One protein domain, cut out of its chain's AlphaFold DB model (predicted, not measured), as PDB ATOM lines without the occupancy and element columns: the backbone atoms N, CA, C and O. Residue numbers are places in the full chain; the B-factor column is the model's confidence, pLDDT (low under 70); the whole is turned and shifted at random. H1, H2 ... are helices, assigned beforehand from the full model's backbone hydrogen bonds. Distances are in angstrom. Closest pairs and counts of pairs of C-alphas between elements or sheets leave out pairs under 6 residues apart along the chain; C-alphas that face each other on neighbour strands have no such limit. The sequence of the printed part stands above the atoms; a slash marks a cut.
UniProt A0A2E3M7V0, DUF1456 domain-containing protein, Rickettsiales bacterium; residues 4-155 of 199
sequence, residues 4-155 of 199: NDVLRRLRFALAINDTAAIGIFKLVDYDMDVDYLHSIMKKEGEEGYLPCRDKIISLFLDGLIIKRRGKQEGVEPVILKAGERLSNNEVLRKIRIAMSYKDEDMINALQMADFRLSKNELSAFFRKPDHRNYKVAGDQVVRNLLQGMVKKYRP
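This is residues 4 to 155 of the 199 residues of the protein "DUF1456 domain-containing protein" of Rickettsiales bacterium (UniProt A0A2E3M7V0). What does the domain look like? Four helices, H1, H4, H5 and H8, run the same way as a bundle whose neighbours H1 and H4, H4 and H5, H5 and H8, H8 and H1 make a four-cornered middle. On one side H2 crosses H4 with H3 next to it, and on the other side H6 crosses H8 with H7 packed on H6. What are its make-up and size? The class is all helix: 152 residues are printed, with eight named helices, H1 to H8 in order, and no named strand. The whole is compact and rounded, with a radius of gyration of the C-alphas of 15.5 A and spans of 42 by 37 by 28 A.

Where do the first helices lie? H1 is residues 4 to 13, starting at C-alpha 4 at (-25.511, -34.158, 11.683), and is 14.2 A long. H2 is residues 18 to 26, 12.3 A, and H3 residues 34 to 41, 10.5 A. Which helices follow? H4, residues 54 to 69, is the longest by residues at 22.5 A; H5 is residues 88 to 98, 15.2 A. H6 is residues 103 to 112, 14.4 A; H7 is residues 119 to 125, 10.4 A; H8, residues 139 to 153, is 21.1 A and ends at C-alpha 153 at (-38.359, -43.037, 23.616).

How do the bundle's helices meet? H1 and H8 touch at a shallow tilt of 21 degrees, their closest C-alphas, Ala 13 and Val 150, 4.4 A apart; H4 and H5 touch at 22 degrees, also shallow, with Ile 65 and Ala 98 closest at 4.0 A between C-alphas. H4 only just touches H1, with 3 pairs of C-alphas within 8 A and residues 57 to 60 alone, while H8 touches H5 with residues 139 to 142 alone. H1 and H5 are apart, as are H4 and H8. What stands about perpendicular? H2 touches H4 at 88 degrees, C-alphas of Ile 24 and Gly 63 closest at 4.9 A, and H6 touches H8 at 85 degrees, C-alphas of Ala 109 and Gly 148 closest at 4.4 A. H3 touches H1 at 81 degrees, C-alphas of Asn 4 and Ile 40 closest at 6.1 A; H7 touches H6 at 84 degrees, C-alphas of Asp 103 and Lys 119 closest at 6.7 A. How are the helix backbones? Every O i to N i+4 pair is within hydrogen-bond range in H1, H2, H3, H4, H5, H6 and H8, and 2 of 3 are in H7.

How far does it reach? The two C-alphas farthest apart are those of Glu 47 and Arg 132, at 45.5 A. Which links are long? H3 to H4, H4 to H5 and H7 to H8 are long, with 12, 18 and 13 residues; the printed part has no cut. Where is confidence low? The mean pLDDT of the printed part is 93.5, and residues 73 to 78 and residue 83 are under 70.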
ATOM      1  N   ASN A   4     -26.143 -33.005  11.043       97.06
ATOM      2  CA  ASN A   4     -25.511 -34.158  11.683       97.06
ATOM      3  C   ASN A   4     -26.097 -34.403  13.084       97.06
ATOM      4  O   ASN A   4     -26.317 -35.550  13.467       97.06
ATOM      5  N   ASP A   5     -26.382 -33.345  13.855       95.25
ATOM      6  CA  ASP A   5     -27.003 -33.479  15.178       95.25
ATOM      7  C   ASP A   5     -28.441 -33.994  15.077       95.25
ATOM      8  O   ASP A   5     -28.853 -34.821  15.891       95.25
ATOM      9  N   VAL A   6     -29.207 -33.507  14.094       96.88
ATOM     10  CA  VAL A   6     -30.595 -33.935  13.859       96.88
ATOM     11  C   VAL A   6     -30.628 -35.426  13.535       96.88
ATOM     12  O   VAL A   6     -31.332 -36.178  14.211       96.88
ATOM     13  N   LEU A   7     -29.807 -35.865  12.573       97.62
ATOM     14  CA  LEU A   7     -29.698 -37.270  12.184       97.62
ATOM     15  C   LEU A   7     -29.305 -38.147  13.378       97.62
ATOM     16  O   LEU A   7     -30.000 -39.114  13.692       97.62
ATOM     17  N   ARG A   8     -28.240 -37.777  14.103       97.12
ATOM     18  CA  ARG A   8     -27.764 -38.524  15.275       97.12
ATOM     19  C   ARG A   8     -28.828 -38.658  16.356       97.12
ATOM     20  O   ARG A   8     -29.057 -39.759  16.855       97.12
ATOM     21  N   ARG A   9     -29.483 -37.556  16.729       96.19
ATOM     22  CA  ARG A   9     -30.483 -37.557  17.807       96.19
ATOM     23  C   ARG A   9     -31.742 -38.318  17.420       96.19
ATOM     24  O   ARG A   9     -32.266 -39.033  18.268       96.19
ATOM     25  N   LEU A  10     -32.203 -38.215  16.173       96.94
ATOM     26  CA  LEU A  10     -33.333 -39.013  15.689       96.94
ATOM     27  C   LEU A  10     -33.005 -40.499  15.694       96.94
ATOM     28  O   LEU A  10     -33.777 -41.291  16.232       96.94
ATOM     29  N   ARG A  11     -31.842 -40.872  15.149       97.31
ATOM     30  CA  ARG A  11     -31.395 -42.264  15.156       97.31
ATOM     31  C   ARG A  11     -31.315 -42.812  16.574       97.31
ATOM     32  O   ARG A  11     -31.828 -43.894  16.840       97.31
ATOM     33  N   PHE A  12     -30.747 -42.037  17.491       96.94
ATOM     34  CA  PHE A  12     -30.659 -42.416  18.894       96.94
ATOM     35  C   PHE A  12     -32.037 -42.570  19.549       96.94
ATOM     36  O   PHE A  12     -32.326 -43.630  20.102       96.94
ATOM     37  N   ALA A  13     -32.895 -41.547  19.445       96.12
ATOM     38  CA  ALA A  13     -34.239 -41.546  20.023       96.12
ATOM     39  C   ALA A  13     -35.072 -42.740  19.538       96.12
ATOM     40  O   ALA A  13     -35.825 -43.322  20.310       96.12
ATOM     41  N   LEU A  14     -34.923 -43.117  18.269       96.00
ATOM     42  CA  LEU A  14     -35.750 -44.129  17.619       96.00
ATOM     43  C   LEU A  14     -35.073 -45.499  17.473       96.00
ATOM     44  O   LEU A  14     -35.602 -46.338  16.751       96.00
ATOM     45  N   ALA A  15     -33.938 -45.742  18.138       95.88
ATOM     46  CA  ALA A  15     -33.219 -47.022  18.064       95.88
ATOM     47  C   ALA A  15     -32.697 -47.419  16.668       95.88
ATOM     48  O   ALA A  15     -32.544 -48.604  16.383       95.88
ATOM     49  N   ILE A  16     -32.429 -46.459  15.783       97.00
ATOM     50  CA  ILE A  16     -32.101 -46.735  14.378       97.00
ATOM     51  C   ILE A  16     -30.595 -47.019  14.235       97.00
ATOM     52  O   ILE A  16     -29.763 -46.102  14.212       97.00
ATOM     53  N   ASN A  17     -30.252 -48.304  14.113       97.06
ATOM     54  CA  ASN A  17     -28.909 -48.773  13.753       97.06
ATOM     55  C   ASN A  17     -28.586 -48.506  12.267       97.06
ATOM     56  O   ASN A  17     -29.413 -47.954  11.542       97.06
ATOM     57  N   ASP A  18     -27.372 -48.832  11.820       97.62
ATOM     58  CA  ASP A  18     -26.927 -48.519  10.453       97.62
ATOM     59  C   ASP A  18     -27.764 -49.245   9.397       97.62
ATOM     60  O   ASP A  18     -28.255 -48.610   8.468       97.62
ATOM     61  N   THR A  19     -28.036 -50.538   9.592       97.88
ATOM     62  CA  THR A  19     -28.887 -51.333   8.695       97.88
ATOM     63  C   THR A  19     -30.278 -50.718   8.540       97.88
ATOM     64  O   THR A  19     -30.777 -50.565   7.428       97.88
ATOM     65  N   ALA A  20     -30.901 -50.306   9.647       97.94
ATOM     66  CA  ALA A  20     -32.202 -49.651   9.622       97.94
ATOM     67  C   ALA A  20     -32.135 -48.259   8.976       97.94
ATOM     68  O   ALA A  20     -33.058 -47.885   8.256       97.94
ATOM     69  N   ALA A  21     -31.060 -47.495   9.203       97.94
ATOM     70  CA  ALA A  21     -30.866 -46.186   8.583       97.94
ATOM     71  C   ALA A  21     -30.723 -46.300   7.059       97.94
ATOM     72  O   ALA A  21     -31.388 -45.566   6.334       97.94
ATOM     73  N   ILE A  22     -29.922 -47.248   6.573       98.12
ATOM     74  CA  ILE A  22     -29.763 -47.528   5.139       98.12
ATOM     75  C   ILE A  22     -31.099 -47.973   4.537       98.12
ATOM     76  O   ILE A  22     -31.518 -47.447   3.509       98.12
ATOM     77  N   GLY A  23     -31.827 -48.859   5.225       97.81
ATOM     78  CA  GLY A  23     -33.169 -49.265   4.808       97.81
ATOM     79  C   GLY A  23     -34.155 -48.095   4.711       97.81
ATOM     80  O   GLY A  23     -34.987 -48.079   3.812       97.81
ATOM     81  N   ILE A  24     -34.046 -47.090   5.587       97.50
ATOM     82  CA  ILE A  24     -34.851 -45.862   5.519       97.50
ATOM     83  C   ILE A  24     -34.526 -45.050   4.260       97.50
ATOM     84  O   ILE A  24     -35.450 -44.596   3.591       97.50
ATOM     85  N   PHE A  25     -33.249 -44.891   3.909       97.19
ATOM     86  CA  PHE A  25     -32.861 -44.209   2.670       97.19
ATOM     87  C   PHE A  25     -33.334 -44.952   1.419       97.19
ATOM     88  O   PHE A  25     -33.795 -44.325   0.466       97.19
ATOM     89  N   LYS A  26     -33.314 -46.288   1.446       96.44
ATOM     90  CA  LYS A  26     -33.781 -47.095   0.317       96.44
ATOM     91  C   LYS A  26     -35.270 -46.895   0.011       96.44
ATOM     92  O   LYS A  26     -35.664 -47.023  -1.140       96.44
ATOM     93  N   LEU A  27     -36.092 -46.526   1.002       94.00
ATOM     94  CA  LEU A  27     -37.523 -46.228   0.800       94.00
ATOM     95  C   LEU A  27     -37.786 -44.983  -0.059       94.00
ATOM     96  O   LEU A  27     -38.910 -44.804  -0.524       94.00
ATOM     97  N   VAL A  28     -36.780 -44.126  -0.237       92.31
ATOM     98  CA  VAL A  28     -36.809 -42.957  -1.133       92.31
ATOM     99  C   VAL A  28     -35.837 -43.125  -2.302       92.31
ATOM    100  O   VAL A  28     -35.301 -42.143  -2.808       92.31
ATOM    101  N   ASP A  29     -35.569 -44.378  -2.683       92.81
ATOM    102  CA  ASP A  29     -34.704 -44.755  -3.804       92.81
ATOM    103  C   ASP A  29     -33.288 -44.155  -3.719       92.81
ATOM    104  O   ASP A  29     -32.641 -43.875  -4.726       92.81
ATOM    105  N   TYR A  30     -32.785 -43.966  -2.492       94.75
ATOM    106  CA  TYR A  30     -31.422 -43.512  -2.242       94.75
ATOM    107  C   TYR A  30     -30.556 -44.657  -1.710       94.75
ATOM    108  O   TYR A  30     -30.757 -45.144  -0.595       94.75
ATOM    109  N   ASP A  31     -29.551 -45.048  -2.491       96.56
ATOM    110  CA  ASP A  31     -28.547 -46.032  -2.090       96.56
ATOM    111  C   ASP A  31     -27.482 -45.370  -1.206       96.56
ATOM    112  O   ASP A  31     -26.550 -44.719  -1.676       96.56
ATOM    113  N   MET A  32     -27.668 -45.485   0.113       97.25
ATOM    114  CA  MET A  32     -26.753 -44.921   1.103       97.25
ATOM    115  C   MET A  32     -25.507 -45.789   1.267       97.25
ATOM    116  O   MET A  32     -25.600 -46.932   1.713       97.25
ATOM    117  N   ASP A  33     -24.347 -45.198   0.991       97.31
ATOM    118  CA  ASP A  33     -23.048 -45.785   1.296       97.31
ATOM    119  C   ASP A  33     -22.776 -45.823   2.813       97.31
ATOM    120  O   ASP A  33     -23.096 -44.883   3.552       97.31
ATOM    121  N   VAL A  34     -22.188 -46.927   3.281       96.75
ATOM    122  CA  VAL A  34     -21.950 -47.179   4.711       96.75
ATOM    123  C   VAL A  34     -20.871 -46.245   5.256       96.75
ATOM    124  O   VAL A  34     -21.065 -45.642   6.314       96.75
ATOM    125  N   ASP A  35     -19.773 -46.070   4.521       97.69
ATOM    126  CA  ASP A  35     -18.648 -45.236   4.949       97.69
ATOM    127  C   ASP A  35     -19.045 -43.756   4.977       97.69
ATOM    128  O   ASP A  35     -18.705 -43.009   5.907       97.69
ATOM    129  N   TYR A  36     -19.853 -43.323   4.008       97.88
ATOM    130  CA  TYR A  36     -20.450 -41.995   4.007       97.88
ATOM    131  C   TYR A  36     -21.405 -41.801   5.189       97.88
ATOM    132  O   TYR A  36     -21.316 -40.777   5.876       97.88
ATOM    133  N   LEU A  37     -22.275 -42.781   5.482       98.06
ATOM    134  CA  LEU A  37     -23.148 -42.741   6.657       98.06
ATOM    135  C   LEU A  37     -22.326 -42.599   7.943       98.06
ATOM    136  O   LEU A  37     -22.663 -41.776   8.795       98.06
ATOM    137  N   HIS A  38     -21.240 -43.356   8.092       97.94
ATOM    138  CA  HIS A  38     -20.344 -43.240   9.246       97.94
ATOM    139  C   HIS A  38     -19.692 -41.862   9.322       97.94
ATOM    140  O   HIS A  38     -19.663 -41.260  10.395       97.94
ATOM    141  N   SER A  39     -19.258 -41.311   8.191       98.12
ATOM    142  CA  SER A  39     -18.621 -39.992   8.119       98.12
ATOM    143  C   SER A  39     -19.558 -38.851   8.539       98.12
ATOM    144  O   SER A  39     -19.152 -37.968   9.297       98.12
ATOM    145  N   ILE A  40     -20.837 -38.885   8.141       97.75
ATOM    146  CA  ILE A  40     -21.838 -37.883   8.570       97.75
ATOM    147  C   ILE A  40     -22.364 -38.113   9.997       97.75
ATOM    148  O   ILE A  40     -23.033 -37.248  10.570       97.75
ATOM    149  N   MET A  41     -22.068 -39.267  10.595       96.88
ATOM    150  CA  MET A  41     -22.409 -39.595  11.982       96.88
ATOM    151  C   MET A  41     -21.301 -39.242  12.979       96.88
ATOM    152  O   MET A  41     -21.542 -39.293  14.187       96.88
ATOM    153  N   LYS A  42     -20.118 -38.851  12.505       95.94
ATOM    154  CA  LYS A  42     -19.042 -38.321  13.346       95.94
ATOM    155  C   LYS A  42     -19.387 -36.935  13.895       95.94
ATOM    156  O   LYS A  42     -20.261 -36.229  13.376       95.94
ATOM    157  N   LYS A  43     -18.729 -36.551  14.988       93.69
ATOM    158  CA  LYS A  43     -18.805 -35.185  15.527       93.69
ATOM    159  C   LYS A  43     -17.850 -34.264  14.777       93.69
ATOM    160  O   LYS A  43     -16.852 -34.705  14.219       93.69
ATOM    161  N   GLU A  44     -18.151 -32.973  14.810       93.00
ATOM    162  CA  GLU A  44     -17.250 -31.953  14.282       93.00
ATOM    163  C   GLU A  44     -15.892 -32.020  15.003       93.00
ATOM    164  O   GLU A  44     -15.842 -32.116  16.231       93.00
ATOM    165  N   GLY A  45     -14.805 -32.032  14.228       91.94
ATOM    166  CA  GLY A  45     -13.434 -32.194  14.725       91.94
ATOM    167  C   GLY A  45     -12.930 -33.641  14.823       91.94
ATOM    168  O   GLY A  45     -11.746 -33.840  15.079       91.94
ATOM    169  N   GLU A  46     -13.775 -34.653  14.600       95.06
ATOM    170  CA  GLU A  46     -13.326 -36.049  14.489       95.06
ATOM    171  C   GLU A  46     -12.751 -36.335  13.089       95.06
ATOM    172  O   GLU A  46     -13.239 -35.825  12.078       95.06
ATOM    173  N   GLU A  47     -11.720 -37.181  13.011       95.94
ATOM    174  CA  GLU A  47     -11.087 -37.554  11.741       95.94
ATOM    175  C   GLU A  47     -12.090 -38.220  10.788       95.94
ATOM    176  O   GLU A  47     -12.799 -39.162  11.154       95.94
ATOM    177  N   GLY A  48     -12.160 -37.732   9.546       95.62
ATOM    178  CA  GLY A  48     -13.120 -38.194   8.541       95.62
ATOM    179  C   GLY A  48     -14.564 -37.734   8.786       95.62
ATOM    180  O   GLY A  48     -15.488 -38.355   8.267       95.62
ATOM    181  N   TYR A  49     -14.782 -36.696   9.598       97.44
ATOM    182  CA  TYR A  49     -16.073 -36.016   9.699       97.44
ATOM    183  C   TYR A  49     -16.481 -35.396   8.357       97.44
ATOM    184  O   TYR A  49     -15.695 -34.691   7.725       97.44
ATOM    185  N   LEU A  50     -17.742 -35.600   7.969       97.69
ATOM    186  CA  LEU A  50     -18.355 -34.908   6.838       97.69
ATOM    187  C   LEU A  50     -19.647 -34.191   7.260       97.69
ATOM    188  O   LEU A  50     -20.467 -34.761   7.988       97.69
ATOM    189  N   PRO A  51     -19.898 -32.960   6.778       96.25
ATOM    190  CA  PRO A  51     -21.148 -32.267   7.051       96.25
ATOM    191  C   PRO A  51     -22.326 -32.964   6.354       96.25
ATOM    192  O   PRO A  51     -22.286 -33.298   5.165       96.25
ATOM    193  N   CYS A  52     -23.415 -33.154   7.093       96.25
ATOM    194  CA  CYS A  52     -24.665 -33.680   6.565       96.25
ATOM    195  C   CYS A  52     -25.389 -32.573   5.787       96.25
ATOM    196  O   CYS A  52     -25.815 -31.560   6.348       96.25
ATOM    197  N   ARG A  53     -25.510 -32.752   4.471       94.62
ATOM    198  CA  ARG A  53     -26.139 -31.771   3.575       94.62
ATOM    199  C   ARG A  53     -27.659 -31.757   3.743       94.62
ATOM    200  O   ARG A  53     -28.249 -32.796   4.034       94.62
ATOM    201  N   ASP A  54     -28.287 -30.616   3.454       94.50
ATOM    202  CA  ASP A  54     -29.750 -30.420   3.457       94.50
ATOM    203  C   ASP A  54     -30.503 -31.556   2.742       94.50
ATOM    204  O   ASP A  54     -31.428 -32.156   3.289       94.50
ATOM    205  N   LYS A  55     -30.037 -31.923   1.540       93.56
ATOM    206  CA  LYS A  55     -30.611 -33.021   0.750       93.56
ATOM    207  C   LYS A  55     -30.609 -34.352   1.506       93.56
ATOM    208  O   LYS A  55     -31.609 -35.058   1.487       93.56
ATOM    209  N   ILE A  56     -29.510 -34.692   2.183       95.50
ATOM    210  CA  ILE A  56     -29.359 -35.986   2.865       95.50
ATOM    211  C   ILE A  56     -30.299 -36.077   4.067       95.50
ATOM    212  O   ILE A  56     -30.988 -37.081   4.231       95.50
ATOM    213  N   ILE A  57     -30.375 -35.026   4.888       96.69
ATOM    214  CA  ILE A  57     -31.290 -35.034   6.032       96.69
ATOM    215  C   ILE A  57     -32.760 -35.014   5.588       96.69
ATOM    216  O   ILE A  57     -33.582 -35.685   6.209       96.69
ATOM    217  N   SER A  58     -33.086 -34.321   4.490       95.69
ATOM    218  CA  SER A  58     -34.438 -34.333   3.922       95.69
ATOM    219  C   SER A  58     -34.833 -35.741   3.464       95.69
ATOM    220  O   SER A  58     -35.860 -36.249   3.907       95.69
ATOM    221  N   LEU A  59     -33.965 -36.416   2.693       95.62
ATOM    222  CA  LEU A  59     -34.177 -37.799   2.245       95.62
ATOM    223  C   LEU A  59     -34.364 -38.766   3.418       95.62
ATOM    224  O   LEU A  59     -35.271 -39.595   3.396       95.62
ATOM    225  N   PHE A  60     -33.550 -38.638   4.472       97.56
ATOM    226  CA  PHE A  60     -33.710 -39.458   5.674       97.56
ATOM    227  C   PHE A  60     -35.081 -39.258   6.327       97.56
ATOM    228  O   PHE A  60     -35.736 -40.225   6.718       97.56
ATOM    229  N   LEU A  61     -35.519 -38.003   6.467       97.06
ATOM    230  CA  LEU A  61     -36.804 -37.670   7.076       97.06
ATOM    231  C   LEU A  61     -37.986 -38.147   6.222       97.06
ATOM    232  O   LEU A  61     -38.957 -38.648   6.783       97.06
ATOM    233  N   ASP A  62     -37.898 -38.049   4.897       95.06
ATOM    234  CA  ASP A  62     -38.921 -38.571   3.984       95.06
ATOM    235  C   ASP A  62     -38.993 -40.096   4.022       95.06
ATOM    236  O   ASP A  62     -40.074 -40.665   4.182       95.06
ATOM    237  N   GLY A  63     -37.842 -40.771   4.006       95.81
ATOM    238  CA  GLY A  63     -37.777 -42.212   4.225       95.81
ATOM    239  C   GLY A  63     -38.363 -42.613   5.579       95.81
ATOM    240  O   GLY A  63     -39.062 -43.620   5.684       95.81
ATOM    241  N   LEU A  64     -38.139 -41.813   6.629       96.56
ATOM    242  CA  LEU A  64     -38.696 -42.064   7.959       96.56
ATOM    243  C   LEU A  64     -40.224 -41.907   7.977       96.56
ATOM    244  O   LEU A  64     -40.898 -42.684   8.658       96.56
ATOM    245  N   ILE A  65     -40.775 -40.947   7.223       94.31
ATOM    246  CA  ILE A  65     -42.225 -40.808   7.018       94.31
ATOM    247  C   ILE A  65     -42.778 -42.075   6.365       94.31
ATOM    248  O   ILE A  65     -43.696 -42.681   6.922       94.31
ATOM    249  N   ILE A  66     -42.188 -42.512   5.247       93.75
ATOM    250  CA  ILE A  66     -42.618 -43.722   4.529       93.75
ATOM    251  C   ILE A  66     -42.523 -44.946   5.445       93.75
ATOM    252  O   ILE A  66     -43.468 -45.726   5.539       93.75
ATOM    253  N   LYS A  67     -41.421 -45.091   6.192       95.00
ATOM    254  CA  LYS A  67     -41.207 -46.223   7.103       95.00
ATOM    255  C   LYS A  67     -42.291 -46.335   8.174       95.00
ATOM    256  O   LYS A  67     -42.622 -47.448   8.576       95.00
ATOM    257  N   ARG A  68     -42.792 -45.204   8.684       92.44
ATOM    258  CA  ARG A  68     -43.736 -45.169   9.813       92.44
ATOM    259  C   ARG A  68     -45.200 -45.113   9.401       92.44
ATOM    260  O   ARG A  68     -46.035 -45.619  10.142       92.44
ATOM    261  N   ARG A  69     -45.518 -44.487   8.267       88.00
ATOM    262  CA  ARG A  69     -46.903 -44.289   7.811       88.00
ATOM    263  C   ARG A  69     -47.290 -45.149   6.612       88.00
ATOM    264  O   ARG A  69     -48.474 -45.225   6.306       88.00
ATOM    265  N   GLY A  70     -46.320 -45.788   5.966       82.38
ATOM    266  CA  GLY A  70     -46.500 -46.395   4.653       82.38
ATOM    267  C   GLY A  70     -46.360 -45.366   3.529       82.38
ATOM    268  O   GLY A  70     -46.389 -44.152   3.753       82.38
ATOM    269  N   LYS A  71     -46.183 -45.864   2.303       76.25
ATOM    270  CA  LYS A  71     -46.171 -45.038   1.093       76.25
ATOM    271  C   LYS A  71     -47.610 -44.606   0.804       76.25
ATOM    272  O   LYS A  71     -48.491 -45.455   0.720       76.25
ATOM    273  N   GLN A  72     -47.858 -43.303   0.695       70.75
ATOM    274  CA  GLN A  72     -49.156 -42.816   0.227       70.75
ATOM    275  C   GLN A  72     -49.173 -42.893  -1.300       70.75
ATOM    276  O   GLN A  72     -48.301 -42.321  -1.954       70.75
ATOM    277  N   GLU A  73     -50.141 -43.615  -1.864       61.75
ATOM    278  CA  GLU A  73     -50.332 -43.664  -3.314       61.75
ATOM    279  C   GLU A  73     -50.608 -42.254  -3.856       61.75
ATOM    280  O   GLU A  73     -51.423 -41.511  -3.308       61.75
ATOM    281  N   GLY A  74     -49.879 -41.862  -4.904       63.94
ATOM    282  CA  GLY A  74     -50.030 -40.564  -5.571       63.94
ATOM    283  C   GLY A  74     -49.295 -39.376  -4.937       63.94
ATOM    284  O   GLY A  74     -49.339 -38.286  -5.502       63.94
ATOM    285  N   VAL A  75     -48.597 -39.549  -3.806       65.25
ATOM    286  CA  VAL A  75     -47.761 -38.491  -3.208       65.25
ATOM    287  C   VAL A  75     -46.294 -38.899  -3.290       65.25
ATOM    288  O   VAL A  75     -45.803 -39.676  -2.470       65.25
ATOM    289  N   GLU A  76     -45.584 -38.367  -4.281       62.72
ATOM    290  CA  GLU A  76     -44.134 -38.529  -4.354       62.72
ATOM    291  C   GLU A  76     -43.430 -37.611  -3.342       62.72
ATOM    292  O   GLU A  76     -43.839 -36.456  -3.160       62.72
ATOM    293  N   PRO A  77     -42.372 -38.092  -2.661       64.25
ATOM    294  CA  PRO A  77     -41.548 -37.240  -1.819       64.25
ATOM    295  C   PRO A  77     -40.971 -36.087  -2.641       64.25
ATOM    296  O   PRO A  77     -40.307 -36.302  -3.654       64.25
ATOM    297  N   VAL A  78     -41.187 -34.853  -2.190       67.88
ATOM    298  CA  VAL A  78     -40.570 -33.681  -2.815       67.88
ATOM    299  C   VAL A  78     -39.079 -33.690  -2.481       67.88
ATOM    300  O   VAL A  78     -38.669 -33.318  -1.379       67.88
ATOM    301  N   ILE A  79     -38.267 -34.153  -3.431       73.62
ATOM    302  CA  ILE A  79     -36.809 -34.162  -3.309       73.62
ATOM    303  C   ILE A  79     -36.299 -32.731  -3.482       73.62
ATOM    304  O   ILE A  79     -36.579 -32.085  -4.492       73.62
ATOM    305  N   LEU A  80     -35.502 -32.263  -2.517       76.12
ATOM    306  CA  LEU A  80     -34.864 -30.951  -2.600       76.12
ATOM    307  C   LEU A  80     -33.959 -30.861  -3.837       76.12
ATOM    308  O   LEU A  80     -33.086 -31.718  -4.053       76.12
ATOM    309  N   LYS A  81     -34.149 -29.803  -4.626       72.31
ATOM    310  CA  LYS A  81     -33.312 -29.482  -5.787       72.31
ATOM    311  C   LYS A  81     -31.944 -28.956  -5.347       72.31
ATOM    312  O   LYS A  81     -31.707 -28.624  -4.184       72.31
ATOM    313  N   ALA A  82     -31.007 -28.887  -6.292       71.06
ATOM    314  CA  ALA A  82     -29.690 -28.313  -6.031       71.06
ATOM    315  C   ALA A  82     -29.821 -26.853  -5.558       71.06
ATOM    316  O   ALA A  82     -30.464 -26.042  -6.217       71.06
ATOM    317  N   GLY A  83     -29.214 -26.533  -4.412       69.88
ATOM    318  CA  GLY A  83     -29.252 -25.195  -3.812       69.88
ATOM    319  C   GLY A  83     -30.419 -24.943  -2.852       69.88
ATOM    320  O   GLY A  83     -30.369 -23.963  -2.108       69.88
ATOM    321  N   GLU A  84     -31.423 -25.823  -2.796       81.69
ATOM    322  CA  GLU A  84     -32.505 -25.703  -1.816       81.69
ATOM    323  C   GLU A  84     -32.018 -26.061  -0.404       81.69
ATOM    324  O   GLU A  84     -31.209 -26.974  -0.199       81.69
ATOM    325  N   ARG A  85     -32.514 -25.309   0.581       87.25
ATOM    326  CA  ARG A  85     -32.189 -25.478   2.000       87.25
ATOM    327  C   ARG A  85     -33.355 -26.113   2.727       87.25
ATOM    328  O   ARG A  85     -34.499 -25.764   2.460       87.25
ATOM    329  N   LEU A  86     -33.051 -26.988   3.679       92.19
ATOM    330  CA  LEU A  86     -34.052 -27.541   4.574       92.19
ATOM    331  C   LEU A  86     -34.168 -26.633   5.798       92.19
ATOM    332  O   LEU A  86     -33.264 -26.555   6.629       92.19
ATOM    333  N   SER A  87     -35.292 -25.939   5.920       94.25
ATOM    334  CA  SER A  87     -35.554 -25.078   7.071       94.25
ATOM    335  C   SER A  87     -35.882 -25.889   8.330       94.25
ATOM    336  O   SER A  87     -36.409 -27.004   8.280       94.25
ATOM    337  N   ASN A  88     -35.672 -25.289   9.504       96.56
ATOM    338  CA  ASN A  88     -36.109 -25.878  10.774       96.56
ATOM    339  C   ASN A  88     -37.624 -26.145  10.802       96.56
ATOM    340  O   ASN A  88     -38.062 -27.151  11.357       96.56
ATOM    341  N   ASN A  89     -38.432 -25.281  10.182       96.56
ATOM    342  CA  ASN A  89     -39.877 -25.479  10.049       96.56
ATOM    343  C   ASN A  89     -40.204 -26.773   9.286       96.56
ATOM    344  O   ASN A  89     -41.100 -27.520   9.687       96.56
ATOM    345  N   GLU A  90     -39.465 -27.071   8.216       95.19
ATOM    346  CA  GLU A  90     -39.625 -28.307   7.447       95.19
ATOM    347  C   GLU A  90     -39.142 -29.532   8.217       95.19
ATOM    348  O   GLU A  90     -39.841 -30.545   8.221       95.19
ATOM    349  N   VAL A  91     -38.016 -29.438   8.938       96.88
ATOM    350  CA  VAL A  91     -37.559 -30.504   9.847       96.88
ATOM    351  C   VAL A  91     -38.651 -30.836  10.867       96.88
ATOM    352  O   VAL A  91     -39.033 -31.999  11.010       96.88
ATOM    353  N   LEU A  92     -39.209 -29.821  11.541       97.75
ATOM    354  CA  LEU A  92     -40.299 -29.996  12.505       97.75
ATOM    355  C   LEU A  92     -41.531 -30.632  11.855       97.75
ATOM    356  O   LEU A  92     -42.137 -31.531  12.439       97.75
ATOM    357  N   ARG A  93     -41.894 -30.198  10.641       96.25
ATOM    358  CA  ARG A  93     -43.050 -30.728   9.908       96.25
ATOM    359  C   ARG A  93     -42.843 -32.193   9.536       96.25
ATOM    360  O   ARG A  93     -43.730 -33.002   9.797       96.25
ATOM    361  N   LYS A  94     -41.686 -32.552   8.978       96.00
ATOM    362  CA  LYS A  94     -41.386 -33.934   8.591       96.00
ATOM    363  C   LYS A  94     -41.327 -34.855   9.814       96.00
ATOM    364  O   LYS A  94     -41.912 -35.932   9.774       96.00
ATOM    365  N   ILE A  95     -40.741 -34.412  10.935       97.38
ATOM    366  CA  ILE A  95     -40.769 -35.164  12.205       97.38
ATOM    367  C   ILE A  95     -42.208 -35.349  12.701       97.38
ATOM    368  O   ILE A  95     -42.591 -36.463  13.055       97.38
ATOM    369  N   ARG A  96     -43.015 -34.279  12.709       96.56
ATOM    370  CA  ARG A  96     -44.425 -34.339  13.119       96.56
ATOM    371  C   ARG A  96     -45.188 -35.381  12.309       96.56
ATOM    372  O   ARG A  96     -45.894 -36.201  12.887       96.56
ATOM    373  N   ILE A  97     -45.022 -35.354  10.987       94.56
ATOM    374  CA  ILE A  97     -45.656 -36.305  10.076       94.56
ATOM    375  C   ILE A  97     -45.143 -37.716  10.360       94.56
ATOM    376  O   ILE A  97     -45.952 -38.603  10.594       94.56
ATOM    377  N   ALA A  98     -43.826 -37.931  10.397       95.44
ATOM    378  CA  ALA A  98     -43.237 -39.253  10.601       95.44
ATOM    379  C   ALA A  98     -43.713 -39.915  11.899       95.44
ATOM    380  O   ALA A  98     -43.964 -41.116  11.935       95.44
ATOM    381  N   MET A  99     -43.850 -39.129  12.964       96.19
ATOM    382  CA  MET A  99     -44.265 -39.617  14.276       96.19
ATOM    383  C   MET A  99     -45.786 -39.607  14.482       96.19
ATOM    384  O   MET A  99     -46.239 -39.983  15.561       96.19
ATOM    385  N   SER A 100     -46.568 -39.182  13.482       95.62
ATOM    386  CA  SER A 100     -48.021 -38.976  13.585       95.62
ATOM    387  C   SER A 100     -48.419 -38.101  14.781       95.62
ATOM    388  O   SER A 100     -49.423 -38.348  15.445       95.62
ATOM    389  N   TYR A 101     -47.614 -37.078  15.073       97.12
ATOM    390  CA  TYR A 101     -47.817 -36.208  16.225       97.12
ATOM    391  C   TYR A 101     -48.960 -35.216  16.018       97.12
ATOM    392  O   TYR A 101     -49.032 -34.497  15.011       97.12
ATOM    393  N   LYS A 102     -49.803 -35.118  17.046       96.69
ATOM    394  CA  LYS A 102     -50.704 -33.985  17.254       96.69
ATOM    395  C   LYS A 102     -49.935 -32.816  17.875       96.69
ATOM    396  O   LYS A 102     -48.777 -32.954  18.275       96.69
ATOM    397  N   ASP A 103     -50.571 -31.650  17.945       97.12
ATOM    398  CA  ASP A 103     -49.952 -30.468  18.556       97.12
ATOM    399  C   ASP A 103     -49.566 -30.756  20.015       97.12
ATOM    400  O   ASP A 103     -48.468 -30.419  20.454       97.12
ATOM    401  N   GLU A 104     -50.433 -31.467  20.736       97.62
ATOM    402  CA  GLU A 104     -50.240 -31.860  22.130       97.62
ATOM    403  C   GLU A 104     -49.029 -32.791  22.296       97.62
ATOM    404  O   GLU A 104     -48.253 -32.628  23.234       97.62
ATOM    405  N   ASP A 105     -48.796 -33.719  21.360       97.94
ATOM    406  CA  ASP A 105     -47.630 -34.611  21.400       97.94
ATOM    407  C   ASP A 105     -46.314 -33.842  21.273       97.94
ATOM    408  O   ASP A 105     -45.347 -34.133  21.984       97.94
ATOM    409  N   MET A 106     -46.275 -32.859  20.367       98.12
ATOM    410  CA  MET A 106     -45.103 -32.009  20.170       98.12
ATOM    411  C   MET A 106     -44.851 -31.116  21.382       98.12
ATOM    412  O   MET A 106     -43.709 -31.015  21.828       98.12
ATOM    413  N   ILE A 107     -45.906 -30.502  21.929       98.12
ATOM    414  CA  ILE A 107     -45.822 -29.668  23.135       98.12
ATOM    415  C   ILE A 107     -45.328 -30.504  24.314       98.12
ATOM    416  O   ILE A 107     -44.394 -30.095  24.995       98.12
ATOM    417  N   ASN A 108     -45.875 -31.704  24.511       97.88
ATOM    418  CA  ASN A 108     -45.445 -32.602  25.578       97.88
ATOM    419  C   ASN A 108     -43.976 -33.004  25.419       97.88
ATOM    420  O   ASN A 108     -43.225 -32.975  26.391       97.88
ATOM    421  N   ALA A 109     -43.527 -33.324  24.201       97.44
ATOM    422  CA  ALA A 109     -42.118 -33.623  23.953       97.44
ATOM    423  C   ALA A 109     -41.214 -32.416  24.267       97.44
ATOM    424  O   ALA A 109     -40.214 -32.568  24.964       97.44
ATOM    425  N   LEU A 110     -41.574 -31.212  23.819       97.75
ATOM    426  CA  LEU A 110     -40.836 -29.985  24.145       97.75
ATOM    427  C   LEU A 110     -40.798 -29.727  25.660       97.75
ATOM    428  O   LEU A 110     -39.734 -29.431  26.206       97.75
ATOM    429  N   GLN A 111     -41.919 -29.947  26.348       97.50
ATOM    430  CA  GLN A 111     -42.032 -29.802  27.795       97.50
ATOM    431  C   GLN A 111     -41.129 -30.786  28.547       97.50
ATOM    432  O   GLN A 111     -40.549 -30.417  29.565       97.50
ATOM    433  N   MET A 112     -40.941 -32.009  28.036       96.12
ATOM    434  CA  MET A 112     -39.969 -32.948  28.609       96.12
ATOM    435  C   MET A 112     -38.543 -32.400  28.546       96.12
ATOM    436  O   MET A 112     -37.721 -32.793  29.367       96.12
ATOM    437  N   ALA A 113     -38.216 -31.520  27.598       95.38
ATOM    438  CA  ALA A 113     -36.936 -30.815  27.509       95.38
ATOM    439  C   ALA A 113     -36.950 -29.443  28.211       95.38
ATOM    440  O   ALA A 113     -36.098 -28.610  27.914       95.38
ATOM    441  N   ASP A 114     -37.910 -29.215  29.113       96.19
ATOM    442  CA  ASP A 114     -38.080 -27.970  29.872       96.19
ATOM    443  C   ASP A 114     -38.313 -26.741  28.974       96.19
ATOM    444  O   ASP A 114     -38.100 -25.597  29.372       96.19
ATOM    445  N   PHE A 115     -38.801 -26.974  27.750       97.19
ATOM    446  CA  PHE A 115     -39.121 -25.936  26.782       97.19
ATOM    447  C   PHE A 115     -40.632 -25.782  26.644       97.19
ATOM    448  O   PHE A 115     -41.315 -26.626  26.064       97.19
ATOM    449  N   ARG A 116     -41.154 -24.682  27.185       95.81
ATOM    450  CA  ARG A 116     -42.578 -24.342  27.129       95.81
ATOM    451  C   ARG A 116     -42.901 -23.660  25.806       95.81
ATOM    452  O   ARG A 116     -42.227 -22.712  25.419       95.81
ATOM    453  N   LEU A 117     -43.945 -24.135  25.139       95.31
ATOM    454  CA  LEU A 117     -44.453 -23.565  23.896       95.31
ATOM    455  C   LEU A 117     -45.978 -23.693  23.891       95.31
ATOM    456  O   LEU A 117     -46.507 -24.782  24.120       95.31
ATOM    457  N   SER A 118     -46.691 -22.601  23.631       96.69
ATOM    458  CA  SER A 118     -48.148 -22.642  23.493       96.69
ATOM    459  C   SER A 118     -48.577 -23.257  22.156       96.69
ATOM    460  O   SER A 118     -47.829 -23.285  21.176       96.69
ATOM    461  N   LYS A 119     -49.838 -23.697  22.076       96.44
ATOM    462  CA  LYS A 119     -50.431 -24.209  20.829       96.44
ATOM    463  C   LYS A 119     -50.413 -23.170  19.701       96.44
ATOM    464  O   LYS A 119     -50.161 -23.512  18.547       96.44
ATOM    465  N   ASN A 120     -50.610 -21.895  20.035       96.31
ATOM    466  CA  ASN A 120     -50.590 -20.803  19.061       96.31
ATOM    467  C   ASN A 120     -49.184 -20.580  18.489       96.31
ATOM    468  O   ASN A 120     -49.037 -20.401  17.280       96.31
ATOM    469  N   GLU A 121     -48.157 -20.634  19.338       96.00
ATOM    470  CA  GLU A 121     -46.761 -20.531  18.906       96.00
ATOM    471  C   GLU A 121     -46.335 -21.740  18.074       96.00
ATOM    472  O   GLU A 121     -45.705 -21.565  17.034       96.00
ATOM    473  N   LEU A 122     -46.744 -22.954  18.461       97.38
ATOM    474  CA  LEU A 122     -46.491 -24.152  17.661       97.38
ATOM    475  C   LEU A 122     -47.133 -24.047  16.274       97.38
ATOM    476  O   LEU A 122     -46.486 -24.306  15.261       97.38
ATOM    477  N   SER A 123     -48.404 -23.641  16.222       96.06
ATOM    478  CA  SER A 123     -49.147 -23.472  14.974       96.06
ATOM    479  C   SER A 123     -48.462 -22.479  14.031       96.06
ATOM    480  O   SER A 123     -48.437 -22.708  12.822       96.06
ATOM    481  N   ALA A 124     -47.865 -21.405  14.564       97.25
ATOM    482  CA  ALA A 124     -47.152 -20.395  13.781       97.25
ATOM    483  C   ALA A 124     -46.012 -20.983  12.927       97.25
ATOM    484  O   ALA A 124     -45.819 -20.542  11.793       97.25
ATOM    485  N   PHE A 125     -45.317 -22.021  13.414       97.44
ATOM    486  CA  PHE A 125     -44.242 -22.688  12.666       97.44
ATOM    487  C   PHE A 125     -44.737 -23.479  11.450       97.44
ATOM    488  O   PHE A 125     -43.969 -23.741  10.524       97.44
ATOM    489  N   PHE A 126     -46.012 -23.869  11.432       95.94
ATOM    490  CA  PHE A 126     -46.576 -24.709  10.376       95.94
ATOM    491  C   PHE A 126     -47.422 -23.942   9.360       95.94
ATOM    492  O   PHE A 126     -47.943 -24.563   8.427       95.94
ATOM    493  N   ARG A 127     -47.544 -22.618   9.502       94.69
ATOM    494  CA  ARG A 127     -48.224 -21.772   8.513       94.69
ATOM    495  C   ARG A 127     -47.381 -21.635   7.244       94.69
ATOM    496  O   ARG A 127     -46.194 -21.959   7.243       94.69
ATOM    497  N   LYS A 128     -48.009 -21.187   6.158       92.06
ATOM    498  CA  LYS A 128     -47.284 -20.829   4.936       92.06
ATOM    499  C   LYS A 128     -46.447 -19.557   5.174       92.06
ATOM    500  O   LYS A 128     -46.884 -18.732   5.976       92.06
ATOM    501  N   PRO A 129     -45.287 -19.384   4.512       90.50
ATOM    502  CA  PRO A 129     -44.394 -18.244   4.751       90.50
ATOM    503  C   PRO A 129     -45.013 -16.853   4.533       90.50
ATOM    504  O   PRO A 129     -44.600 -15.895   5.173       90.50
ATOM    505  N   ASP A 130     -46.011 -16.750   3.658       93.38
ATOM    506  CA  ASP A 130     -46.766 -15.533   3.325       93.38
ATOM    507  C   ASP A 130     -47.848 -15.173   4.362       93.38
ATOM    508  O   ASP A 130     -48.427 -14.087   4.338       93.38
ATOM    509  N   HIS A 131     -48.146 -16.070   5.300       96.00
ATOM    510  CA  HIS A 131     -49.196 -15.859   6.284       96.00
ATOM    511  C   HIS A 131     -48.731 -14.905   7.407       96.00
ATOM    512  O   HIS A 131     -47.724 -15.159   8.057       96.00
ATOM    513  N   ARG A 132     -49.543 -13.898   7.782       95.06
ATOM    514  CA  ARG A 132     -49.231 -12.880   8.826       95.06
ATOM    515  C   ARG A 132     -48.658 -13.401  10.159       95.06
ATOM    516  O   ARG A 132     -47.823 -12.764  10.779       95.06
ATOM    517  N   ASN A 133     -49.133 -14.562  10.606       95.12
ATOM    518  CA  ASN A 133     -48.705 -15.226  11.846       95.12
ATOM    519  C   ASN A 133     -47.667 -16.343  11.623       95.12
ATOM    520  O   ASN A 133     -47.518 -17.205  12.489       95.12
ATOM    521  N   TYR A 134     -47.039 -16.419  10.453       96.56
ATOM    522  CA  TYR A 134     -45.932 -17.337  10.223       96.56
ATOM    523  C   TYR A 134     -44.743 -16.943  11.092       96.56
ATOM    524  O   TYR A 134     -44.430 -15.764  11.247       96.56
ATOM    525  N   LYS A 135     -44.076 -17.943  11.666       96.75
ATOM    526  CA  LYS A 135     -42.824 -17.742  12.389       96.75
ATOM    527  C   LYS A 135     -41.794 -18.755  11.922       96.75
ATOM    528  O   LYS A 135     -42.094 -19.940  11.784       96.75
ATOM    529  N   VAL A 136     -40.565 -18.291  11.728       96.50
ATOM    530  CA  VAL A 136     -39.415 -19.169  11.502       96.50
ATOM    531  C   VAL A 136     -39.056 -19.846  12.824       96.50
ATOM    532  O   VAL A 136     -38.967 -19.196  13.866       96.50
ATOM    533  N   ALA A 137     -38.868 -21.161  12.793       96.81
ATOM    534  CA  ALA A 137     -38.431 -21.926  13.946       96.81
ATOM    535  C   ALA A 137     -36.916 -21.777  14.135       96.81
ATOM    536  O   ALA A 137     -36.120 -22.086  13.247       96.81
ATOM    537  N   GLY A 138     -36.504 -21.334  15.319       95.56
ATOM    538  CA  GLY A 138     -35.094 -21.320  15.692       95.56
ATOM    539  C   GLY A 138     -34.566 -22.724  15.994       95.56
ATOM    540  O   GLY A 138     -35.318 -23.635  16.351       95.56
ATOM    541  N   ASP A 139     -33.245 -22.874  15.944       96.44
ATOM    542  CA  ASP A 139     -32.553 -24.134  16.242       96.44
ATOM    543  C   ASP A 139     -32.906 -24.717  17.610       96.44
ATOM    544  O   ASP A 139     -32.910 -25.933  17.799       96.44
ATOM    545  N   GLN A 140     -33.197 -23.847  18.580       96.31
ATOM    546  CA  GLN A 140     -33.547 -24.248  19.936       96.31
ATOM    547  C   GLN A 140     -34.821 -25.101  19.974       96.31
ATOM    548  O   GLN A 140     -34.894 -26.049  20.755       96.31
ATOM    549  N   VAL A 141     -35.794 -24.821  19.098       97.00
ATOM    550  CA  VAL A 141     -37.051 -25.579  19.021       97.00
ATOM    551  C   VAL A 141     -36.774 -27.004  18.543       97.00
ATOM    552  O   VAL A 141     -37.194 -27.964  19.187       97.00
ATOM    553  N   VAL A 142     -35.999 -27.158  17.465       97.81
ATOM    554  CA  VAL A 142     -35.599 -28.473  16.932       97.81
ATOM    555  C   VAL A 142     -34.761 -29.237  17.958       97.81
ATOM    556  O   VAL A 142     -35.031 -30.405  18.245       97.81
ATOM    557  N   ARG A 143     -33.780 -28.566  18.575       97.31
ATOM    558  CA  ARG A 143     -32.906 -29.146  19.604       97.31
ATOM    559  C   ARG A 143     -33.707 -29.718  20.770       97.31
ATOM    560  O   ARG A 143     -33.449 -30.858  21.167       97.31
ATOM    561  N   ASN A 144     -34.656 -28.941  21.290       98.00
ATOM    562  CA  ASN A 144     -35.485 -29.324  22.428       98.00
ATOM    563  C   ASN A 144     -36.510 -30.391  22.061       98.00
ATOM    564  O   ASN A 144     -36.689 -31.323  22.839       98.00
ATOM    565  N   LEU A 145     -37.116 -30.331  20.869       98.25
ATOM    566  CA  LEU A 145     -38.026 -31.385  20.419       98.25
ATOM    567  C   LEU A 145     -37.299 -32.731  20.385       98.25
ATOM    568  O   LEU A 145     -37.782 -33.714  20.939       98.25
ATOM    569  N   LEU A 146     -36.104 -32.763  19.790       97.69
ATOM    570  CA  LEU A 146     -35.290 -33.973  19.703       97.69
ATOM    571  C   LEU A 146     -34.834 -34.464  21.082       97.69
ATOM    572  O   LEU A 146     -34.842 -35.664  21.336       97.69
ATOM    573  N   GLN A 147     -34.470 -33.560  21.993       96.62
ATOM    574  CA  GLN A 147     -34.144 -33.924  23.375       96.62
ATOM    575  C   GLN A 147     -35.356 -34.506  24.115       96.62
ATOM    576  O   GLN A 147     -35.223 -35.501  24.828       96.62
ATOM    577  N   GLY A 148     -36.536 -33.929  23.906       97.25
ATOM    578  CA  GLY A 148     -37.810 -34.447  24.384       97.25
ATOM    579  C   GLY A 148     -38.109 -35.844  23.860       97.25
ATOM    580  O   GLY A 148     -38.434 -36.742  24.629       97.25
ATOM    581  N   MET A 149     -37.909 -36.062  22.557       97.44
ATOM    582  CA  MET A 149     -38.045 -37.377  21.927       97.44
ATOM    583  C   MET A 149     -37.085 -38.403  22.527       97.44
ATOM    584  O   MET A 149     -37.500 -39.528  22.791       97.44
ATOM    585  N   VAL A 150     -35.829 -38.034  22.792       95.75
ATOM    586  CA  VAL A 150     -34.887 -38.922  23.490       95.75
ATOM    587  C   VAL A 150     -35.411 -39.268  24.884       95.75
ATOM    588  O   VAL A 150     -35.475 -40.443  25.222       95.75
ATOM    589  N   LYS A 151     -35.859 -38.286  25.678       95.06
ATOM    590  CA  LYS A 151     -36.436 -38.559  27.008       95.06
ATOM    591  C   LYS A 151     -37.692 -39.448  26.928       95.06
ATOM    592  O   LYS A 151     -37.887 -40.279  27.807       95.06
ATOM    593  N   LYS A 152     -38.510 -39.300  25.879       95.25
ATOM    594  CA  LYS A 152     -39.743 -40.077  25.648       95.25
ATOM    595  C   LYS A 152     -39.479 -41.522  25.218       95.25
ATOM    596  O   LYS A 152     -40.124 -42.429  25.725       95.25
ATOM    597  N   TYR A 153     -38.556 -41.738  24.281       95.19
ATOM    598  CA  TYR A 153     -38.359 -43.037  23.616       95.19
ATOM    599  C   TYR A 153     -37.111 -43.805  24.065       95.19
ATOM    600  O   TYR A 153     -36.942 -44.976  23.723       95.19
ATOM    601  N   ARG A 154     -36.223 -43.142  24.807       92.00
ATOM    602  CA  ARG A 154     -34.987 -43.699  25.370       92.00
ATOM    603  C   ARG A 154     -34.851 -43.330  26.857       92.00
ATOM    604  O   ARG A 154     -33.853 -42.716  27.240       92.00
ATOM    605  N   PRO A 155     -35.834 -43.643  27.724       86.62
ATOM    606  CA  PRO A 155     -35.738 -43.326  29.156       86.62
ATOM    607  C   PRO A 155     -34.562 -44.050  29.843       86.62
ATOM    608  O   PRO A 155     -34.016 -43.573  30.836       86.62
TER     609      PRO A 155